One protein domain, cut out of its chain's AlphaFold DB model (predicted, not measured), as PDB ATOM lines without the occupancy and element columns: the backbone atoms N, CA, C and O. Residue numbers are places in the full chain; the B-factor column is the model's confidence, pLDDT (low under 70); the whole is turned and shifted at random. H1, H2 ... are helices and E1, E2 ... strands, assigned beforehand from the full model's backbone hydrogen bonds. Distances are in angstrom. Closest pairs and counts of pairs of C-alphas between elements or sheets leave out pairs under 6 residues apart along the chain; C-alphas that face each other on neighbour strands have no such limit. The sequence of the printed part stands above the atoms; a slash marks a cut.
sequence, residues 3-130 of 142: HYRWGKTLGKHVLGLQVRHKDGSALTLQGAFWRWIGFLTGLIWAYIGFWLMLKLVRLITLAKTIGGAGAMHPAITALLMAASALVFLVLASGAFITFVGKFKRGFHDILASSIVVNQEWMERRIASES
ATOM      1  N   HIS A   3      13.500 -43.917 -36.974       45.12
ATOM      2  CA  HIS A   3      13.184 -44.181 -35.560       45.12
ATOM      3  C   HIS A   3      12.382 -43.082 -34.837       45.12
ATOM      4  O   HIS A   3      11.539 -43.393 -34.000       45.12
ATOM      5  N   TYR A   4      12.546 -41.805 -35.205       51.16
ATOM      6  CA  TYR A   4      11.798 -40.701 -34.587       51.16
ATOM      7  C   TYR A   4      10.305 -40.672 -34.965       51.16
ATOM      8  O   TYR A   4       9.525 -40.004 -34.286       51.16
ATOM      9  N   ARG A   5       9.892 -41.352 -36.049       57.56
ATOM     10  CA  ARG A   5       8.476 -41.456 -36.457       57.56
ATOM     11  C   ARG A   5       7.749 -42.554 -35.685       57.56
ATOM     12  O   ARG A   5       6.598 -42.358 -35.321       57.56
ATOM     13  N   TRP A   6       8.436 -43.656 -35.383       56.97
ATOM     14  CA  TRP A   6       7.850 -44.852 -34.761       56.97
ATOM     15  C   TRP A   6       7.521 -44.673 -33.271       56.97
ATOM     16  O   TRP A   6       6.602 -45.305 -32.756       56.97
ATOM     17  N   GLY A   7       8.229 -43.776 -32.578       57.19
ATOM     18  CA  GLY A   7       7.945 -43.432 -31.179       57.19
ATOM     19  C   GLY A   7       6.831 -42.397 -30.980       57.19
ATOM     20  O   GLY A   7       6.504 -42.075 -29.836       57.19
ATOM     21  N   LYS A   8       6.255 -41.825 -32.047       64.06
ATOM     22  CA  LYS A   8       5.186 -40.825 -31.910       64.06
ATOM     23  C   LYS A   8       3.866 -41.519 -31.580       64.06
ATOM     24  O   LYS A   8       3.403 -42.368 -32.330       64.06
ATOM     25  N   THR A   9       3.241 -41.125 -30.473       66.19
ATOM     26  CA  THR A   9       1.854 -41.507 -30.178       66.19
ATOM     27  C   THR A   9       0.899 -40.749 -31.109       66.19
ATOM     28  O   THR A   9       1.230 -39.649 -31.553       66.19
ATOM     29  N   LEU A  10      -0.283 -41.309 -31.403       65.31
ATOM     30  CA  LEU A  10      -1.258 -40.758 -32.367       65.31
ATOM     31  C   LEU A  10      -1.514 -39.250 -32.191       65.31
ATOM     32  O   LEU A  10      -1.399 -38.494 -33.152       65.31
ATOM     33  N   GLY A  11      -1.748 -38.781 -30.961       59.62
ATOM     34  CA  GLY A  11      -1.956 -37.350 -30.690       59.62
ATOM     35  C   GLY A  11      -0.750 -36.469 -31.052       59.62
ATOM     36  O   GLY A  11      -0.903 -35.361 -31.555       59.62
ATOM     37  N   LYS A  12       0.474 -36.979 -30.881       65.44
ATOM     38  CA  LYS A  12       1.714 -36.267 -31.239       65.44
ATOM     39  C   LYS A  12       2.010 -36.330 -32.731       65.44
ATOM     40  O   LYS A  12       2.716 -35.464 -33.242       65.44
ATOM     41  N   HIS A  13       1.467 -37.331 -33.421       65.31
ATOM     42  CA  HIS A  13       1.514 -37.404 -34.873       65.31
ATOM     43  C   HIS A  13       0.630 -36.324 -35.506       65.31
ATOM     44  O   HIS A  13       1.121 -35.580 -36.349       65.31
ATOM     45  N   VAL A  14      -0.606 -36.170 -35.015       61.12
ATOM     46  CA  VAL A  14      -1.551 -35.129 -35.463       61.12
ATOM     47  C   VAL A  14      -1.002 -33.720 -35.216       61.12
ATOM     48  O   VAL A  14      -1.135 -32.845 -36.060       61.12
ATOM     49  N   LEU A  15      -0.327 -33.504 -34.084       62.22
ATOM     50  CA  LEU A  15       0.217 -32.192 -33.711       62.22
ATOM     51  C   LEU A  15       1.605 -31.883 -34.306       62.22
ATOM     52  O   LEU A  15       2.201 -30.866 -33.947       62.22
ATOM     53  N   GLY A  16       2.158 -32.754 -35.160       62.78
ATOM     54  CA  GLY A  16       3.468 -32.542 -35.792       62.78
ATOM     55  C   GLY A  16       4.658 -32.523 -34.819       62.78
ATOM     56  O   GLY A  16       5.748 -32.077 -35.167       62.78
ATOM     57  N   LEU A  17       4.495 -33.013 -33.590       64.38
ATOM     58  CA  LEU A  17       5.508 -32.888 -32.539       64.38
ATOM     59  C   LEU A  17       6.621 -33.922 -32.713       64.38
ATOM     60  O   LEU A  17       6.357 -35.077 -33.058       64.38
ATOM     61  N   GLN A  18       7.877 -33.534 -32.476       64.94
ATOM     62  CA  GLN A  18       9.004 -34.468 -32.455       64.94
ATOM     63  C   GLN A  18       9.279 -34.955 -31.032       64.94
ATOM     64  O   GLN A  18       9.132 -34.216 -30.059       64.94
ATOM     65  N   VAL A  19       9.669 -36.224 -30.916       64.19
ATOM     66  CA  VAL A  19       9.958 -36.880 -29.640       64.19
ATOM     67  C   VAL A  19      11.433 -37.262 -29.612       64.19
ATOM     68  O   VAL A  19      11.915 -37.919 -30.535       64.19
ATOM     69  N   ARG A  20      12.134 -36.860 -28.553       65.81
ATOM     70  CA  ARG A  20      13.551 -37.168 -28.315       65.81
ATOM     71  C   ARG A  20      13.770 -37.597 -26.867       65.81
ATOM     72  O   ARG A  20      12.895 -37.392 -26.023       65.81
ATOM     73  N   HIS A  21      14.914 -38.201 -26.571       61.47
ATOM     74  CA  HIS A  21      15.318 -38.392 -25.180       61.47
ATOM     75  C   HIS A  21      15.637 -37.041 -24.523       61.47
ATOM     76  O   HIS A  21      15.836 -36.030 -25.201       61.47
ATOM     77  N   LYS A  22      15.641 -37.005 -23.183       60.84
ATOM     78  CA  LYS A  22      15.962 -35.793 -22.401       60.84
ATOM     79  C   LYS A  22      17.347 -35.217 -22.713       60.84
ATOM     80  O   LYS A  22      17.541 -34.017 -22.575       60.84
ATOM     81  N   ASP A  23      18.269 -36.071 -23.132       57.28
ATOM     82  CA  ASP A  23      19.630 -35.740 -23.558       57.28
ATOM     83  C   ASP A  23      19.702 -35.169 -24.993       57.28
ATOM     84  O   ASP A  23      20.774 -34.806 -25.465       57.28
ATOM     85  N   GLY A  24      18.570 -35.071 -25.703       57.91
ATOM     86  CA  GLY A  24      18.496 -34.588 -27.085       57.91
ATOM     87  C   GLY A  24      18.813 -35.648 -28.146       57.91
ATOM     88  O   GLY A  24      18.646 -35.372 -29.343       57.91
ATOM     89  N   SER A  25      19.199 -36.861 -27.737       63.75
ATOM     90  CA  SER A  25      19.462 -37.982 -28.638       63.75
ATOM     91  C   SER A  25      18.171 -38.517 -29.275       63.75
ATOM     92  O   SER A  25      17.044 -38.279 -28.811       63.75
ATOM     93  N   ALA A  26      18.321 -39.198 -30.416       65.31
ATOM     94  CA  ALA A  26      17.197 -39.842 -31.083       65.31
ATOM     95  C   ALA A  26      16.628 -40.956 -30.196       65.31
ATOM     96  O   ALA A  26      17.373 -41.681 -29.543       65.31
ATOM     97  N   LEU A  27      15.301 -41.108 -30.193       68.69
ATOM     98  CA  LEU A  27      14.661 -42.164 -29.416       68.69
ATOM     99  C   LEU A  27      15.140 -43.541 -29.885       68.69
ATOM    100  O   LEU A  27      15.080 -43.846 -31.081       68.69
ATOM    101  N   THR A  28      15.550 -44.383 -28.941       74.62
ATOM    102  CA  THR A  28      15.822 -45.792 -29.231       74.62
ATOM    103  C   THR A  28      14.518 -46.540 -29.519       74.62
ATOM    104  O   THR A  28      13.428 -46.130 -29.102       74.62
ATOM    105  N   LEU A  29      14.612 -47.669 -30.227       70.62
ATOM    106  CA  LEU A  29      13.457 -48.530 -30.514       70.62
ATOM    107  C   LEU A  29      12.791 -49.031 -29.216       70.62
ATOM    108  O   LEU A  29      11.568 -49.091 -29.122       70.62
ATOM    109  N   GLN A  30      13.602 -49.299 -28.188       74.00
ATOM    110  CA  GLN A  30      13.147 -49.666 -26.848       74.00
ATOM    111  C   GLN A  30      12.367 -48.525 -26.177       74.00
ATOM    112  O   GLN A  30      11.294 -48.752 -25.622       74.00
ATOM    113  N   GLY A  31      12.850 -47.282 -26.280       69.25
ATOM    114  CA  GLY A  31      12.116 -46.108 -25.805       69.25
ATOM    115  C   GLY A  31      10.777 -45.931 -26.526       69.25
ATOM    116  O   GLY A  31       9.775 -45.602 -25.900       69.25
ATOM    117  N   ALA A  32      10.723 -46.204 -27.833       72.00
ATOM    118  CA  ALA A  32       9.477 -46.158 -28.598       72.00
ATOM    119  C   ALA A  32       8.485 -47.234 -28.128       72.00
ATOM    120  O   ALA A  32       7.307 -46.934 -27.935       72.00
ATOM    121  N   PHE A  33       8.964 -48.454 -27.875       78.38
ATOM    122  CA  PHE A  33       8.156 -49.555 -27.356       78.38
ATOM    123  C   PHE A  33       7.528 -49.225 -25.994       78.38
ATOM    124  O   PHE A  33       6.312 -49.329 -25.835       78.38
ATOM    125  N   TRP A  34       8.311 -48.719 -25.035       75.25
ATOM    126  CA  TRP A  34       7.793 -48.336 -23.714       75.25
ATOM    127  C   TRP A  34       6.737 -47.227 -23.764       75.25
ATOM    128  O   TRP A  34       5.839 -47.193 -22.921       75.25
ATOM    129  N   ARG A  35       6.784 -46.349 -24.775       76.50
ATOM    130  CA  ARG A  35       5.727 -45.349 -24.994       76.50
ATOM    131  C   ARG A  35       4.413 -46.001 -25.410       76.50
ATOM    132  O   ARG A  35       3.361 -45.612 -24.909       76.50
ATOM    133  N   TRP A  36       4.472 -46.984 -26.305       75.69
ATOM    134  CA  TRP A  36       3.296 -47.748 -26.722       75.69
ATOM    135  C   TRP A  36       2.725 -48.574 -25.574       75.69
ATOM    136  O   TRP A  36       1.516 -48.547 -25.370       75.69
ATOM    137  N   ILE A  37       3.579 -49.203 -24.762       82.12
ATOM    138  CA  ILE A  37       3.149 -49.894 -23.541       82.12
ATOM    139  C   ILE A  37       2.476 -48.918 -22.573       82.12
ATOM    140  O   ILE A  37       1.367 -49.179 -22.128       82.12
ATOM    141  N   GLY A  38       3.069 -47.751 -22.309       75.81
ATOM    142  CA  GLY A  38       2.451 -46.736 -21.451       75.81
ATOM    143  C   GLY A  38       1.094 -46.238 -21.960       75.81
ATOM    144  O   GLY A  38       0.195 -45.978 -21.161       75.81
ATOM    145  N   PHE A  39       0.930 -46.124 -23.280       77.06
ATOM    146  CA  PHE A  39      -0.346 -45.777 -23.906       77.06
ATOM    147  C   PHE A  39      -1.380 -46.904 -23.785       77.06
ATOM    148  O   PHE A  39      -2.508 -46.648 -23.364       77.06
ATOM    149  N   LEU A  40      -0.992 -48.144 -24.095       82.44
ATOM    150  CA  LEU A  40      -1.844 -49.328 -23.966       82.44
ATOM    151  C   LEU A  40      -2.312 -49.519 -22.526       82.44
ATOM    152  O   LEU A  40      -3.497 -49.731 -22.298       82.44
ATOM    153  N   THR A  41      -1.421 -49.351 -21.549       82.75
ATOM    154  CA  THR A  41      -1.776 -49.391 -20.127       82.75
ATOM    155  C   THR A  41      -2.837 -48.343 -19.791       82.75
ATOM    156  O   THR A  41      -3.817 -48.662 -19.126       82.75
ATOM    157  N   GLY A  42      -2.709 -47.111 -20.300       79.44
ATOM    158  CA  GLY A  42      -3.732 -46.073 -20.128       79.44
ATOM    159  C   GLY A  42      -5.091 -46.445 -20.737       79.44
ATOM    160  O   GLY A  42      -6.124 -46.203 -20.117       79.44
ATOM    161  N   LEU A  43      -5.101 -47.076 -21.918       82.50
ATOM    162  CA  LEU A  43      -6.327 -47.574 -22.549       82.50
ATOM    163  C   LEU A  43      -6.961 -48.732 -21.769       82.50
ATOM    164  O   LEU A  43      -8.179 -48.763 -21.617       82.50
ATOM    165  N   ILE A  44      -6.149 -49.656 -21.247       86.44
ATOM    166  CA  ILE A  44      -6.618 -50.776 -20.424       86.44
ATOM    167  C   ILE A  44      -7.305 -50.245 -19.161       86.44
ATOM    168  O   ILE A  44      -8.422 -50.656 -18.859       86.44
ATOM    169  N   TRP A  45      -6.697 -49.283 -18.460       82.75
ATOM    170  CA  TRP A  45      -7.312 -48.672 -17.276       82.75
ATOM    171  C   TRP A  45      -8.605 -47.922 -17.597       82.75
ATOM    172  O   TRP A  45      -9.586 -48.063 -16.865       82.75
ATOM    173  N   ALA A  46      -8.647 -47.189 -18.712       84.38
ATOM    174  CA  ALA A  46      -9.868 -46.535 -19.174       84.38
ATOM    175  C   ALA A  46     -10.986 -47.553 -19.467       84.38
ATOM    176  O   ALA A  46     -12.132 -47.348 -19.065       84.38
ATOM    177  N   TYR A  47     -10.648 -48.675 -20.112       86.75
ATOM    178  CA  TYR A  47     -11.588 -49.760 -20.386       86.75
ATOM    179  C   TYR A  47     -12.099 -50.426 -19.101       86.75
ATOM    180  O   TYR A  47     -13.302 -50.628 -18.962       86.75
ATOM    181  N   ILE A  48     -11.217 -50.710 -18.136       86.12
ATOM    182  CA  ILE A  48     -11.602 -51.256 -16.825       86.12
ATOM    183  C   ILE A  48     -12.570 -50.301 -16.115       86.12
ATOM    184  O   ILE A  48     -13.606 -50.740 -15.615       86.12
ATOM    185  N   GLY A  49     -12.277 -48.997 -16.115       84.00
ATOM    186  CA  GLY A  49     -13.162 -47.985 -15.537       84.00
ATOM    187  C   GLY A  49     -14.536 -47.951 -16.201       84.00
ATOM    188  O   GLY A  49     -15.556 -47.923 -15.514       84.00
ATOM    189  N   PHE A  50     -14.575 -48.022 -17.534       85.69
ATOM    190  CA  PHE A  50     -15.823 -48.071 -18.292       85.69
ATOM    191  C   PHE A  50     -16.629 -49.340 -17.983       85.69
ATOM    192  O   PHE A  50     -17.834 -49.280 -17.740       85.69
ATOM    193  N   TRP A  51     -15.962 -50.493 -17.936       87.94
ATOM    194  CA  TRP A  51     -16.589 -51.771 -17.619       87.94
ATOM    195  C   TRP A  51     -17.185 -51.789 -16.204       87.94
ATOM    196  O   TRP A  51     -18.333 -52.204 -16.029       87.94
ATOM    197  N   LEU A  52     -16.450 -51.283 -15.208       86.25
ATOM    198  CA  LEU A  52     -16.935 -51.139 -13.831       86.25
ATOM    199  C   LEU A  52     -18.144 -50.203 -13.755       86.25
ATOM    200  O   LEU A  52     -19.141 -50.549 -13.118       86.25
ATOM    201  N   MET A  53     -18.092 -49.060 -14.447       87.12
ATOM    202  CA  MET A  53     -19.215 -48.125 -14.528       87.12
ATOM    203  C   MET A  53     -20.468 -48.818 -15.077       87.12
ATOM    204  O   MET A  53     -21.529 -48.749 -14.460       87.12
ATOM    205  N   LEU A  54     -20.354 -49.558 -16.185       88.62
ATOM    206  CA  LEU A  54     -21.483 -50.292 -16.765       88.62
ATOM    207  C   LEU A  54     -22.040 -51.372 -15.830       88.62
ATOM    208  O   LEU A  54     -23.256 -51.562 -15.770       88.62
ATOM    209  N   LYS A  55     -21.175 -52.090 -15.102       87.06
ATOM    210  CA  LYS A  55     -21.603 -53.102 -14.125       87.06
ATOM    211  C   LYS A  55     -22.370 -52.473 -12.965       87.06
ATOM    212  O   LYS A  55     -23.426 -52.991 -12.607       87.06
ATOM    213  N   LEU A  56     -21.885 -51.350 -12.436       84.19
ATOM    214  CA  LEU A  56     -22.559 -50.597 -11.377       84.19
ATOM    215  C   LEU A  56     -23.903 -50.043 -11.848       84.19
ATOM    216  O   LEU A  56     -24.908 -50.241 -11.173       84.19
ATOM    217  N   VAL A  57     -23.948 -49.426 -13.032       85.94
ATOM    218  CA  VAL A  57     -25.200 -48.923 -13.617       85.94
ATOM    219  C   VAL A  57     -26.206 -50.058 -13.792       85.94
ATOM    220  O   VAL A  57     -27.347 -49.918 -13.365       85.94
ATOM    221  N   ARG A  58     -25.789 -51.214 -14.332       87.38
ATOM    222  CA  ARG A  58     -26.668 -52.387 -14.457       87.38
ATOM    223  C   ARG A  58     -27.197 -52.868 -13.111       87.38
ATOM    224  O   ARG A  58     -28.385 -53.141 -13.021       87.38
ATOM    225  N   LEU A  59     -26.349 -52.965 -12.088       84.94
ATOM    226  CA  LEU A  59     -26.755 -53.361 -10.733       84.94
ATOM    227  C   LEU A  59     -27.789 -52.400 -10.144       84.94
ATOM    228  O   LEU A  59     -28.808 -52.845  -9.625       84.94
ATOM    229  N   ILE A  60     -27.557 -51.092 -10.276       83.38
ATOM    230  CA  ILE A  60     -28.480 -50.049  -9.813       83.38
ATOM    231  C   ILE A  60     -29.820 -50.156 -10.546       83.38
ATOM    232  O   ILE A  60     -30.875 -50.132  -9.915       83.38
ATOM    233  N   THR A  61     -29.801 -50.304 -11.873       83.00
ATOM    234  CA  THR A  61     -31.025 -50.470 -12.665       83.00
ATOM    235  C   THR A  61     -31.770 -51.741 -12.265       83.00
ATOM    236  O   THR A  61     -32.975 -51.671 -12.046       83.00
ATOM    237  N   LEU A  62     -31.059 -52.862 -12.091       84.69
ATOM    238  CA  LEU A  62     -31.642 -54.140 -11.686       84.69
ATOM    239  C   LEU A  62     -32.308 -54.037 -10.305       84.69
ATOM    240  O   LEU A  62     -33.446 -54.474 -10.136       84.69
ATOM    241  N   ALA A  63     -31.633 -53.400  -9.344       81.38
ATOM    242  CA  ALA A  63     -32.156 -53.158  -8.002       81.38
ATOM    243  C   ALA A  63     -33.438 -52.311  -8.026       81.38
ATOM    244  O   ALA A  63     -34.388 -52.618  -7.310       81.38
ATOM    245  N   LYS A  64     -33.508 -51.295  -8.898       78.75
ATOM    246  CA  LYS A  64     -34.721 -50.482  -9.087       78.75
ATOM    247  C   LYS A  64     -35.855 -51.258  -9.759       78.75
ATOM    248  O   LYS A  64     -37.007 -51.068  -9.386       78.75
ATOM    249  N   THR A  65     -35.555 -52.130 -10.723       80.38
ATOM    250  CA  THR A  65     -36.581 -52.968 -11.371       80.38
ATOM    251  C   THR A  65     -37.121 -54.065 -10.458       80.38
ATOM    252  O   THR A  65     -38.312 -54.338 -10.505       80.38
ATOM    253  N   ILE A  66     -36.277 -54.679  -9.619       81.94
ATOM    254  CA  ILE A  66     -36.686 -55.781  -8.733       81.94
ATOM    255  C   ILE A  66     -37.347 -55.254  -7.453       81.94
ATOM    256  O   ILE A  66     -38.340 -55.817  -7.005       81.94
ATOM    257  N   GLY A  67     -36.832 -54.173  -6.859       73.69
ATOM    258  CA  GLY A  67     -37.350 -53.644  -5.592       73.69
ATOM    259  C   GLY A  67     -38.552 -52.695  -5.722       73.69
ATOM    260  O   GLY A  67     -39.035 -52.188  -4.712       73.69
ATOM    261  N   GLY A  68     -39.024 -52.414  -6.941       68.31
ATOM    262  CA  GLY A  68     -40.131 -51.488  -7.194       68.31
ATOM    263  C   GLY A  68     -39.787 -50.008  -6.959       68.31
ATOM    264  O   GLY A  68     -38.653 -49.638  -6.648       68.31
ATOM    265  N   ALA A  69     -40.784 -49.127  -7.108       60.00
ATOM    266  CA  ALA A  69     -40.610 -47.665  -7.115       60.00
ATOM    267  C   ALA A  69     -39.999 -47.064  -5.825       60.00
ATOM    268  O   ALA A  69     -39.542 -45.923  -5.850       60.00
ATOM    269  N   GLY A  70     -39.950 -47.825  -4.723       64.31
ATOM    270  CA  GLY A  70     -39.372 -47.415  -3.435       64.31
ATOM    271  C   GLY A  70     -37.998 -48.009  -3.102       64.31
ATOM    272  O   GLY A  70     -37.458 -47.698  -2.045       64.31
ATOM    273  N   ALA A  71     -37.412 -48.844  -3.970       71.81
ATOM    274  CA  ALA A  71     -36.200 -49.614  -3.655       71.81
ATOM    275  C   ALA A  71     -34.978 -48.755  -3.294       71.81
ATOM    276  O   ALA A  71     -34.124 -49.166  -2.513       71.81
ATOM    277  N   MET A  72     -34.861 -47.574  -3.908       71.25
ATOM    278  CA  MET A  72     -33.756 -46.650  -3.672       71.25
ATOM    279  C   MET A  72     -34.233 -45.208  -3.784       71.25
ATOM    280  O   MET A  72     -34.869 -44.825  -4.769       71.25
ATOM    281  N   HIS A  73     -33.842 -44.387  -2.809       81.56
ATOM    282  CA  HIS A  73     -34.088 -42.951  -2.848       81.56
ATOM    283  C   HIS A  73     -33.390 -42.322  -4.078       81.56
ATOM    284  O   HIS A  73     -32.202 -42.592  -4.298       81.56
ATOM    285  N   PRO A  74     -34.059 -41.448  -4.858       80.31
ATOM    286  CA  PRO A  74     -33.505 -40.875  -6.089       80.31
ATOM    287  C   PRO A  74     -32.143 -40.194  -5.902       80.31
ATOM    288  O   PRO A  74     -31.255 -40.346  -6.740       80.31
ATOM    289  N   ALA A  75     -31.950 -39.507  -4.770       84.38
ATOM    290  CA  ALA A  75     -30.681 -38.861  -4.431       84.38
ATOM    291  C   ALA A  75     -29.517 -39.860  -4.283       84.38
ATOM    292  O   ALA A  75     -28.410 -39.587  -4.741       84.38
ATOM    293  N   ILE A  76     -29.769 -41.042  -3.706       82.38
ATOM    294  CA  ILE A  76     -28.755 -42.095  -3.546       82.38
ATOM    295  C   ILE A  76     -28.400 -42.681  -4.916       82.38
ATOM    296  O   ILE A  76     -27.227 -42.888  -5.220       82.38
ATOM    297  N   THR A  77     -29.400 -42.893  -5.779       81.31
ATOM    298  CA  THR A  77     -29.166 -43.343  -7.158       81.31
ATOM    299  C   THR A  77     -28.295 -42.350  -7.932       81.31
ATOM    300  O   THR A  77     -27.325 -42.754  -8.573       81.31
ATOM    301  N   ALA A  78     -28.615 -41.056  -7.852       83.75
ATOM    302  CA  ALA A  78     -27.864 -40.005  -8.530       83.75
ATOM    303  C   ALA A  78     -26.418 -39.915  -8.020       83.75
ATOM    304  O   ALA A  78     -25.492 -39.826  -8.824       83.75
ATOM    305  N   LEU A  79     -26.214 -40.017  -6.701       87.69
ATOM    306  CA  LEU A  79     -24.883 -40.005  -6.093       87.69
ATOM    307  C   LEU A  79     -24.027 -41.187  -6.567       87.69
ATOM    308  O   LEU A  79     -22.876 -40.992  -6.948       87.69
ATOM    309  N   LEU A  80     -24.585 -42.401  -6.593       84.38
ATOM    310  CA  LEU A  80     -23.871 -43.592  -7.062       84.38
ATOM    311  C   LEU A  80     -23.518 -43.503  -8.551       84.38
ATOM    312  O   LEU A  80     -22.407 -43.861  -8.945       84.38
ATOM    313  N   MET A  81     -24.429 -42.979  -9.377       83.31
ATOM    314  CA  MET A  81     -24.146 -42.734 -10.793       83.31
ATOM    315  C   MET A  81     -23.034 -41.697 -10.970       83.31
ATOM    316  O   MET A  81     -22.075 -41.962 -11.697       83.31
ATOM    317  N   ALA A  82     -23.098 -40.571 -10.256       85.38
ATOM    318  CA  ALA A  82     -22.067 -39.537 -10.294       85.38
ATOM    319  C   ALA A  82     -20.699 -40.064  -9.830       85.38
ATOM    320  O   ALA A  82     -19.690 -39.820 -10.490       85.38
ATOM    321  N   ALA A  83     -20.659 -40.850  -8.750       85.44
ATOM    322  CA  ALA A  83     -19.435 -41.479  -8.259       85.44
ATOM    323  C   ALA A  83     -18.844 -42.461  -9.284       85.44
ATOM    324  O   ALA A  83     -17.642 -42.437  -9.541       85.44
ATOM    325  N   SER A  84     -19.681 -43.283  -9.928       84.00
ATOM    326  CA  SER A  84     -19.225 -44.218 -10.966       84.00
ATOM    327  C   SER A  84     -18.664 -43.500 -12.201       84.00
ATOM    328  O   SER A  84     -17.622 -43.896 -12.727       84.00
ATOM    329  N   ALA A  85     -19.296 -42.395 -12.611       83.81
ATOM    330  CA  ALA A  85     -18.811 -41.549 -13.693       83.81
ATOM    331  C   ALA A  85     -17.487 -40.869 -13.320       83.81
ATOM    332  O   ALA A  85     -16.576 -40.810 -14.144       83.81
ATOM    333  N   LEU A  86     -17.336 -40.416 -12.071       87.25
ATOM    334  CA  LEU A  86     -16.092 -39.827 -11.578       87.25
ATOM    335  C   LEU A  86     -14.939 -40.840 -11.596       87.25
ATOM    336  O   LEU A  86     -13.857 -40.514 -12.077       87.25
ATOM    337  N   VAL A  87     -15.168 -42.075 -11.139       83.19
ATOM    338  CA  VAL A  87     -14.162 -43.152 -11.196       83.19
ATOM    339  C   VAL A  87     -13.749 -43.437 -12.640       83.19
ATOM    340  O   VAL A  87     -12.555 -43.535 -12.929       83.19
ATOM    341  N   PHE A  88     -14.710 -43.506 -13.566       84.44
ATOM    342  CA  PHE A  88     -14.407 -43.638 -14.990       84.44
ATOM    343  C   PHE A  88     -13.568 -42.463 -15.503       84.44
ATOM    344  O   PHE A  88     -12.545 -42.693 -16.141       84.44
ATOM    345  N   LEU A  89     -13.941 -41.218 -15.192       83.81
ATOM    346  CA  LEU A  89     -13.192 -40.030 -15.608       83.81
ATOM    347  C   LEU A  89     -11.760 -40.026 -15.061       83.81
ATOM    348  O   LEU A  89     -10.833 -39.685 -15.793       83.81
ATOM    349  N   VAL A  90     -11.556 -40.447 -13.810       82.12
ATOM    350  CA  VAL A  90     -10.221 -40.571 -13.206       82.12
ATOM    351  C   VAL A  90      -9.389 -41.616 -13.951       82.12
ATOM    352  O   VAL A  90      -8.262 -41.322 -14.350       82.12
ATOM    353  N   LEU A  91      -9.943 -42.800 -14.219       80.06
ATOM    354  CA  LEU A  91      -9.237 -43.870 -14.934       80.06
ATOM    355  C   LEU A  91      -9.001 -43.533 -16.418       80.06
ATOM    356  O   LEU A  91      -7.948 -43.850 -16.971       80.06
ATOM    357  N   ALA A  92      -9.931 -42.820 -17.052       78.94
ATOM    358  CA  ALA A  92      -9.827 -42.355 -18.434       78.94
ATOM    359  C   ALA A  92      -8.900 -41.137 -18.594       78.94
ATOM    360  O   ALA A  92      -8.359 -40.912 -19.682       78.94
ATOM    361  N   SER A  93      -8.657 -40.372 -17.523       75.44
ATOM    362  CA  SER A  93      -7.758 -39.213 -17.551       75.44
ATOM    363  C   SER A  93      -6.341 -39.592 -17.992       75.44
ATOM    364  O   SER A  93      -5.703 -38.829 -18.718       75.44
ATOM    365  N   GLY A  94      -5.881 -40.804 -17.657       67.25
ATOM    366  CA  GLY A  94      -4.595 -41.336 -18.106       67.25
ATOM    367  C   GLY A  94      -4.492 -41.400 -19.630       67.25
ATOM    368  O   GLY A  94      -3.498 -40.947 -20.198       67.25
ATOM    369  N   ALA A  95      -5.550 -41.872 -20.297       69.81
ATOM    370  CA  ALA A  95      -5.639 -41.893 -21.753       69.81
ATOM    371  C   ALA A  95      -5.731 -40.468 -22.319       69.81
ATOM    372  O   ALA A  95      -4.975 -40.126 -23.226       69.81
ATOM    373  N   PHE A  96      -6.567 -39.606 -21.735       69.62
ATOM    374  CA  PHE A  96      -6.758 -38.222 -22.178       69.62
ATOM    375  C   PHE A  96      -5.478 -37.373 -22.104       69.62
ATOM    376  O   PHE A  96      -5.137 -36.671 -23.057       69.62
ATOM    377  N   ILE A  97      -4.699 -37.487 -21.023       68.06
ATOM    378  CA  ILE A  97      -3.418 -36.775 -20.855       68.06
ATOM    379  C   ILE A  97      -2.437 -37.131 -21.985       68.06
ATOM    380  O   ILE A  97      -1.650 -36.285 -22.413       68.06
ATOM    381  N   THR A  98      -2.512 -38.354 -22.518       63.97
ATOM    382  CA  THR A  98      -1.721 -38.793 -23.678       63.97
ATOM    383  C   THR A  98      -2.024 -37.998 -24.948       63.97
ATOM    384  O   THR A  98      -1.117 -37.785 -25.755       63.97
ATOM    385  N   PHE A  99      -3.275 -37.565 -25.127       63.69
ATOM    386  CA  PHE A  99      -3.746 -36.840 -26.311       63.69
ATOM    387  C   PHE A  99      -3.590 -35.318 -26.190       63.69
ATOM    388  O   PHE A  99      -3.386 -34.648 -27.196       63.69
ATOM    389  N   VAL A 100      -3.622 -34.765 -24.973       61.78
ATOM    390  CA  VAL A 100      -3.682 -33.305 -24.736       61.78
ATOM    391  C   VAL A 100      -2.303 -32.619 -24.684       61.78
ATOM    392  O   VAL A 100      -2.185 -31.398 -24.588       61.78
ATOM    393  N   GLY A 101      -1.202 -33.360 -24.765       53.16
ATOM    394  CA  GLY A 101       0.117 -32.819 -24.433       53.16
ATOM    395  C   GLY A 101       0.949 -32.266 -25.594       53.16
ATOM    396  O   GLY A 101       1.813 -32.981 -26.096       53.16
ATOM    397  N   LYS A 102       0.836 -30.959 -25.890       48.19
ATOM    398  CA  LYS A 102       1.984 -30.166 -26.401       48.19
ATOM    399  C   LYS A 102       2.998 -29.865 -25.273       48.19
ATOM    400  O   LYS A 102       4.173 -29.664 -25.553       48.19
ATOM    401  N   PHE A 103       2.545 -29.904 -24.005       49.62
ATOM    402  CA  PHE A 103       3.336 -29.540 -22.811       49.62
ATOM    403  C   PHE A 103       3.165 -30.447 -21.569       49.62
ATOM    404  O   PHE A 103       4.003 -30.401 -20.670       49.62
ATOM    405  N   LYS A 104       2.125 -31.295 -21.482       54.69
ATOM    406  CA  LYS A 104       1.980 -32.252 -20.367       54.69
ATOM    407  C   LYS A 104       2.745 -33.540 -20.674       54.69
ATOM    408  O   LYS A 104       2.446 -34.211 -21.659       54.69
ATOM    409  N   ARG A 105       3.720 -33.880 -19.822       61.25
ATOM    410  CA  ARG A 105       4.403 -35.185 -19.833       61.25
ATOM    411  C   ARG A 105       3.357 -36.265 -19.565       61.25
ATOM    412  O   ARG A 105       2.837 -36.343 -18.456       61.25
ATOM    413  N   GLY A 106       3.019 -37.055 -20.580       65.00
ATOM    414  CA  GLY A 106       2.132 -38.199 -20.387       65.00
ATOM    415  C   GLY A 106       2.862 -39.326 -19.661       65.00
ATOM    416  O   GLY A 106       4.087 -39.401 -19.708       65.00
ATOM    417  N   PHE A 107       2.123 -40.243 -19.034       66.75
ATOM    418  CA  PHE A 107       2.694 -41.417 -18.355       66.75
ATOM    419  C   PHE A 107       3.667 -42.212 -19.257       66.75
ATOM    420  O   PHE A 107       4.759 -42.594 -18.846       66.75
ATOM    421  N   HIS A 108       3.333 -42.333 -20.542       69.25
ATOM    422  CA  HIS A 108       4.190 -42.921 -21.577       69.25
ATOM    423  C   HIS A 108       5.516 -42.171 -21.836       69.25
ATOM    424  O   HIS A 108       6.502 -42.794 -22.221       69.25
ATOM    425  N   ASP A 109       5.575 -40.849 -21.633       67.44
ATOM    426  CA  ASP A 109       6.815 -40.068 -21.766       67.44
ATOM    427  C   ASP A 109       7.760 -40.317 -20.581       67.44
ATOM    428  O   ASP A 109       8.982 -40.287 -20.756       67.44
ATOM    429  N   ILE A 110       7.192 -40.582 -19.395       70.56
ATOM    430  CA  ILE A 110       7.926 -40.915 -18.165       70.56
ATOM    431  C   ILE A 110       8.596 -42.281 -18.316       70.56
ATOM    432  O   ILE A 110       9.804 -42.378 -18.112       70.56
ATOM    433  N   LEU A 111       7.847 -43.299 -18.753       67.75
ATOM    434  CA  LEU A 111       8.367 -44.659 -18.951       67.75
ATOM    435  C   LEU A 111       9.511 -44.727 -19.968       67.75
ATOM    436  O   LEU A 111      10.432 -45.519 -19.814       67.75
ATOM    437  N   ALA A 112       9.482 -43.874 -20.990       66.25
ATOM    438  CA  ALA A 112      10.522 -43.832 -22.014       66.25
ATOM    439  C   ALA A 112      11.608 -42.773 -21.773       66.25
ATOM    440  O   ALA A 112      12.437 -42.551 -22.653       66.25
ATOM    441  N   SER A 113      11.584 -42.080 -20.625       67.44
ATOM    442  CA  SER A 113      12.490 -40.966 -20.296       67.44
ATOM    443  C   SER A 113      12.688 -39.999 -21.473       67.44
ATOM    444  O   SER A 113      13.797 -39.741 -21.952       67.44
ATOM    445  N   SER A 114      11.571 -39.499 -21.999       67.44
ATOM    446  CA  SER A 114      11.541 -38.751 -23.258       67.44
ATOM    447  C   SER A 114      10.832 -37.410 -23.118       67.44
ATOM    448  O   SER A 114       9.993 -37.209 -22.239       67.44
ATOM    449  N   ILE A 115      11.208 -36.468 -23.980       66.38
ATOM    450  CA  ILE A 115      10.656 -35.118 -24.055       66.38
ATOM    451  C   ILE A 115      10.037 -34.874 -25.425       66.38
ATOM    452  O   ILE A 115      10.484 -35.382 -26.457       66.38
ATOM    453  N   VAL A 116       8.971 -34.083 -25.413       62.62
ATOM    454  CA  VAL A 116       8.267 -33.637 -26.611       62.62
ATOM    455  C   VAL A 116       8.760 -32.240 -26.925       62.62
ATOM    456  O   VAL A 116       8.709 -31.367 -26.062       62.62
ATOM    457  N   VAL A 117       9.241 -32.027 -28.143       63.00
ATOM    458  CA  VAL A 117       9.745 -30.725 -28.576       63.00
ATOM    459  C   VAL A 117       8.971 -30.278 -29.810       63.00
ATOM    460  O   VAL A 117       8.694 -31.070 -30.715       63.00
ATOM    461  N   ASN A 118       8.591 -28.998 -29.833       63.00
ATOM    462  CA  ASN A 118       7.951 -28.397 -30.995       63.00
ATOM    463  C   ASN A 118       8.971 -28.281 -32.138       63.00
ATOM    464  O   ASN A 118      10.040 -27.692 -31.962       63.00
ATOM    465  N   GLN A 119       8.635 -28.849 -33.295       59.31
ATOM    466  CA  GLN A 119       9.529 -28.951 -34.443       59.31
ATOM    467  C   GLN A 119       9.958 -27.570 -34.966       59.31
ATOM    468  O   GLN A 119      11.148 -27.349 -35.166       59.31
ATOM    469  N   GLU A 120       9.031 -26.610 -35.050       56.81
ATOM    470  CA  GLU A 120       9.329 -25.240 -35.498       56.81
ATOM    471  C   GLU A 120      10.325 -24.517 -34.585       56.81
ATOM    472  O   GLU A 120      11.147 -23.726 -35.042       56.81
ATOM    473  N   TRP A 121      10.262 -24.771 -33.276       62.34
ATOM    474  CA  TRP A 121      11.191 -24.163 -32.324       62.34
ATOM    475  C   TRP A 121      12.601 -24.740 -32.486       62.34
ATOM    476  O   TRP A 121      13.584 -24.003 -32.429       62.34
ATOM    477  N   MET A 122      12.705 -26.046 -32.744       61.03
ATOM    478  CA  MET A 122      13.987 -26.702 -33.003       61.03
ATOM    479  C   MET A 122      14.605 -26.285 -34.327       61.03
ATOM    480  O   MET A 122      15.803 -26.032 -34.365       61.03
ATOM    481  N   GLU A 123      13.818 -26.192 -35.396       62.06
ATOM    482  CA  GLU A 123      14.314 -25.725 -36.694       62.06
ATOM    483  C   GLU A 123      14.847 -24.294 -36.584       62.06
ATOM    484  O   GLU A 123      15.952 -24.017 -37.046       62.06
ATOM    485  N   ARG A 124      14.146 -23.412 -35.853       61.66
ATOM    486  CA  ARG A 124      14.641 -22.060 -35.545       61.66
ATOM    487  C   ARG A 124      15.936 -22.078 -34.731       61.66
ATOM    488  O   ARG A 124      16.827 -21.288 -35.023       61.66
ATOM    489  N   ARG A 125      16.058 -22.975 -33.746       60.75
ATOM    490  CA  ARG A 125      17.260 -23.117 -32.909       60.75
ATOM    491  C   ARG A 125      18.469 -23.655 -33.677       60.75
ATOM    492  O   ARG A 125      19.565 -23.131 -33.532       60.75
ATOM    493  N   ILE A 126      18.282 -24.673 -34.510       63.75
ATOM    494  CA  ILE A 126      19.360 -25.216 -35.345       63.75
ATOM    495  C   ILE A 126      19.800 -24.158 -36.365       63.75
ATOM    496  O   ILE A 126      20.995 -23.917 -36.528       63.75
ATOM    497  N   ALA A 127      18.843 -23.455 -36.984       62.25
ATOM    498  CA  ALA A 127      19.137 -22.357 -37.899       62.25
ATOM    499  C   ALA A 127      19.908 -21.216 -37.209       62.25
ATOM    500  O   ALA A 127      20.887 -20.719 -37.758       62.25
ATOM    501  N   SER A 128      19.549 -20.832 -35.980       62.22
ATOM    502  CA  SER A 128      20.276 -19.787 -35.245       62.22
ATOM    503  C   SER A 128      21.658 -20.214 -34.756       62.22
ATOM    504  O   SER A 128      22.575 -19.396 -34.765       62.22
ATOM    505  N   GLU A 129      21.812 -21.472 -34.319       60.44
ATOM    506  CA  GLU A 129      23.099 -22.016 -33.870       60.44
ATOM    507  C   GLU A 129      24.070 -22.094 -35.058       60.44
ATOM    508  O   GLU A 129      25.229 -21.711 -34.915       60.44
ATOM    509  N   SER A 130      23.580 -22.437 -36.257       60.00
ATOM    510  CA  SER A 130      24.367 -22.380 -37.500       60.00
ATOM    511  C   SER A 130      24.771 -20.957 -37.920       60.00
ATOM    512  O   SER A 130      25.749 -20.781 -38.638       60.00
TER     513      SER A 130
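This is residues 3 to 130 of the 142 residues of the protein "RDD domain-containing protein" of bacterium (UniProt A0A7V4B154). A long helical hairpin, H3 and H4, makes most of the length, and a small head of short helices H1, H2 and H5 with the two-strand ribbon E1 and E2 is gathered at its open end. Residues 123 to 130 of H6 stick out at the head end, and residues 65 to 70 at the hairpin's turn. The printed part has 128 residues, in the order H1 H2 E1 H3 H4 H5 E2 H6, mostly helix, with E1 and E2 antiparallel. It is only just extended, close to loose, with a radius of gyration of the C-alphas of 21.4 A, a rod spanning 77 by 26 by 20 A.

E1, residues 18 to 21, and E2, residues 114 to 117, are antiparallel neighbours at 145 degrees, with N 115 and O 20 at 2.8 A and N 18 and O 117 at 3.1 A, within hydrogen-bond range. H3, residues 29 to 66, and H4, residues 74 to 100, form a helical hairpin: they touch at a shallow tilt of 12 degrees, opposite ways, closest at the C-alphas of Ala 46 and Ala 92, 4.2 A. H4 has a kink of 48 degrees near residue 94. H5, residues 107 to 111, touches H3 at residues 31 to 39 alone, closest at the C-alphas of Gly 38 and His 108, 4.2 A. H2, residues 10 to 14, touches H4 at residues 98 to 100 alone, closest at the C-alphas of Gly 11 and Phe 99, 4.8 A. H1, residues 3 to 6, only just touches H3, at residues 29 to 32 alone, with 3 pairs of C-alphas within 8 A, closest Trp 6 and Ala 32, 6.5 A. H6, residues 119 to 130, touches no helix. Each O i to N i+4 pair is within hydrogen-bond range in H2, H3, H5 and H6, 19 of 23 in H4; H1 is too short for one.

H3 is 55.1 A long, from C-alpha 29 at (13.457, -48.530, -30.514); H4 is 36.0 A and H6 16.5 A, ending with C-alpha 130 at (24.367, -22.380, -37.500).

The C-alphas farthest apart, of Gly 68 and Ser 130, are 77.0 A apart. The printed part has no cut and no long link. Mean pLDDT of the printed part is 71.8; 65 residues are under 70, among them residues 3 to 27 and 111 to 130.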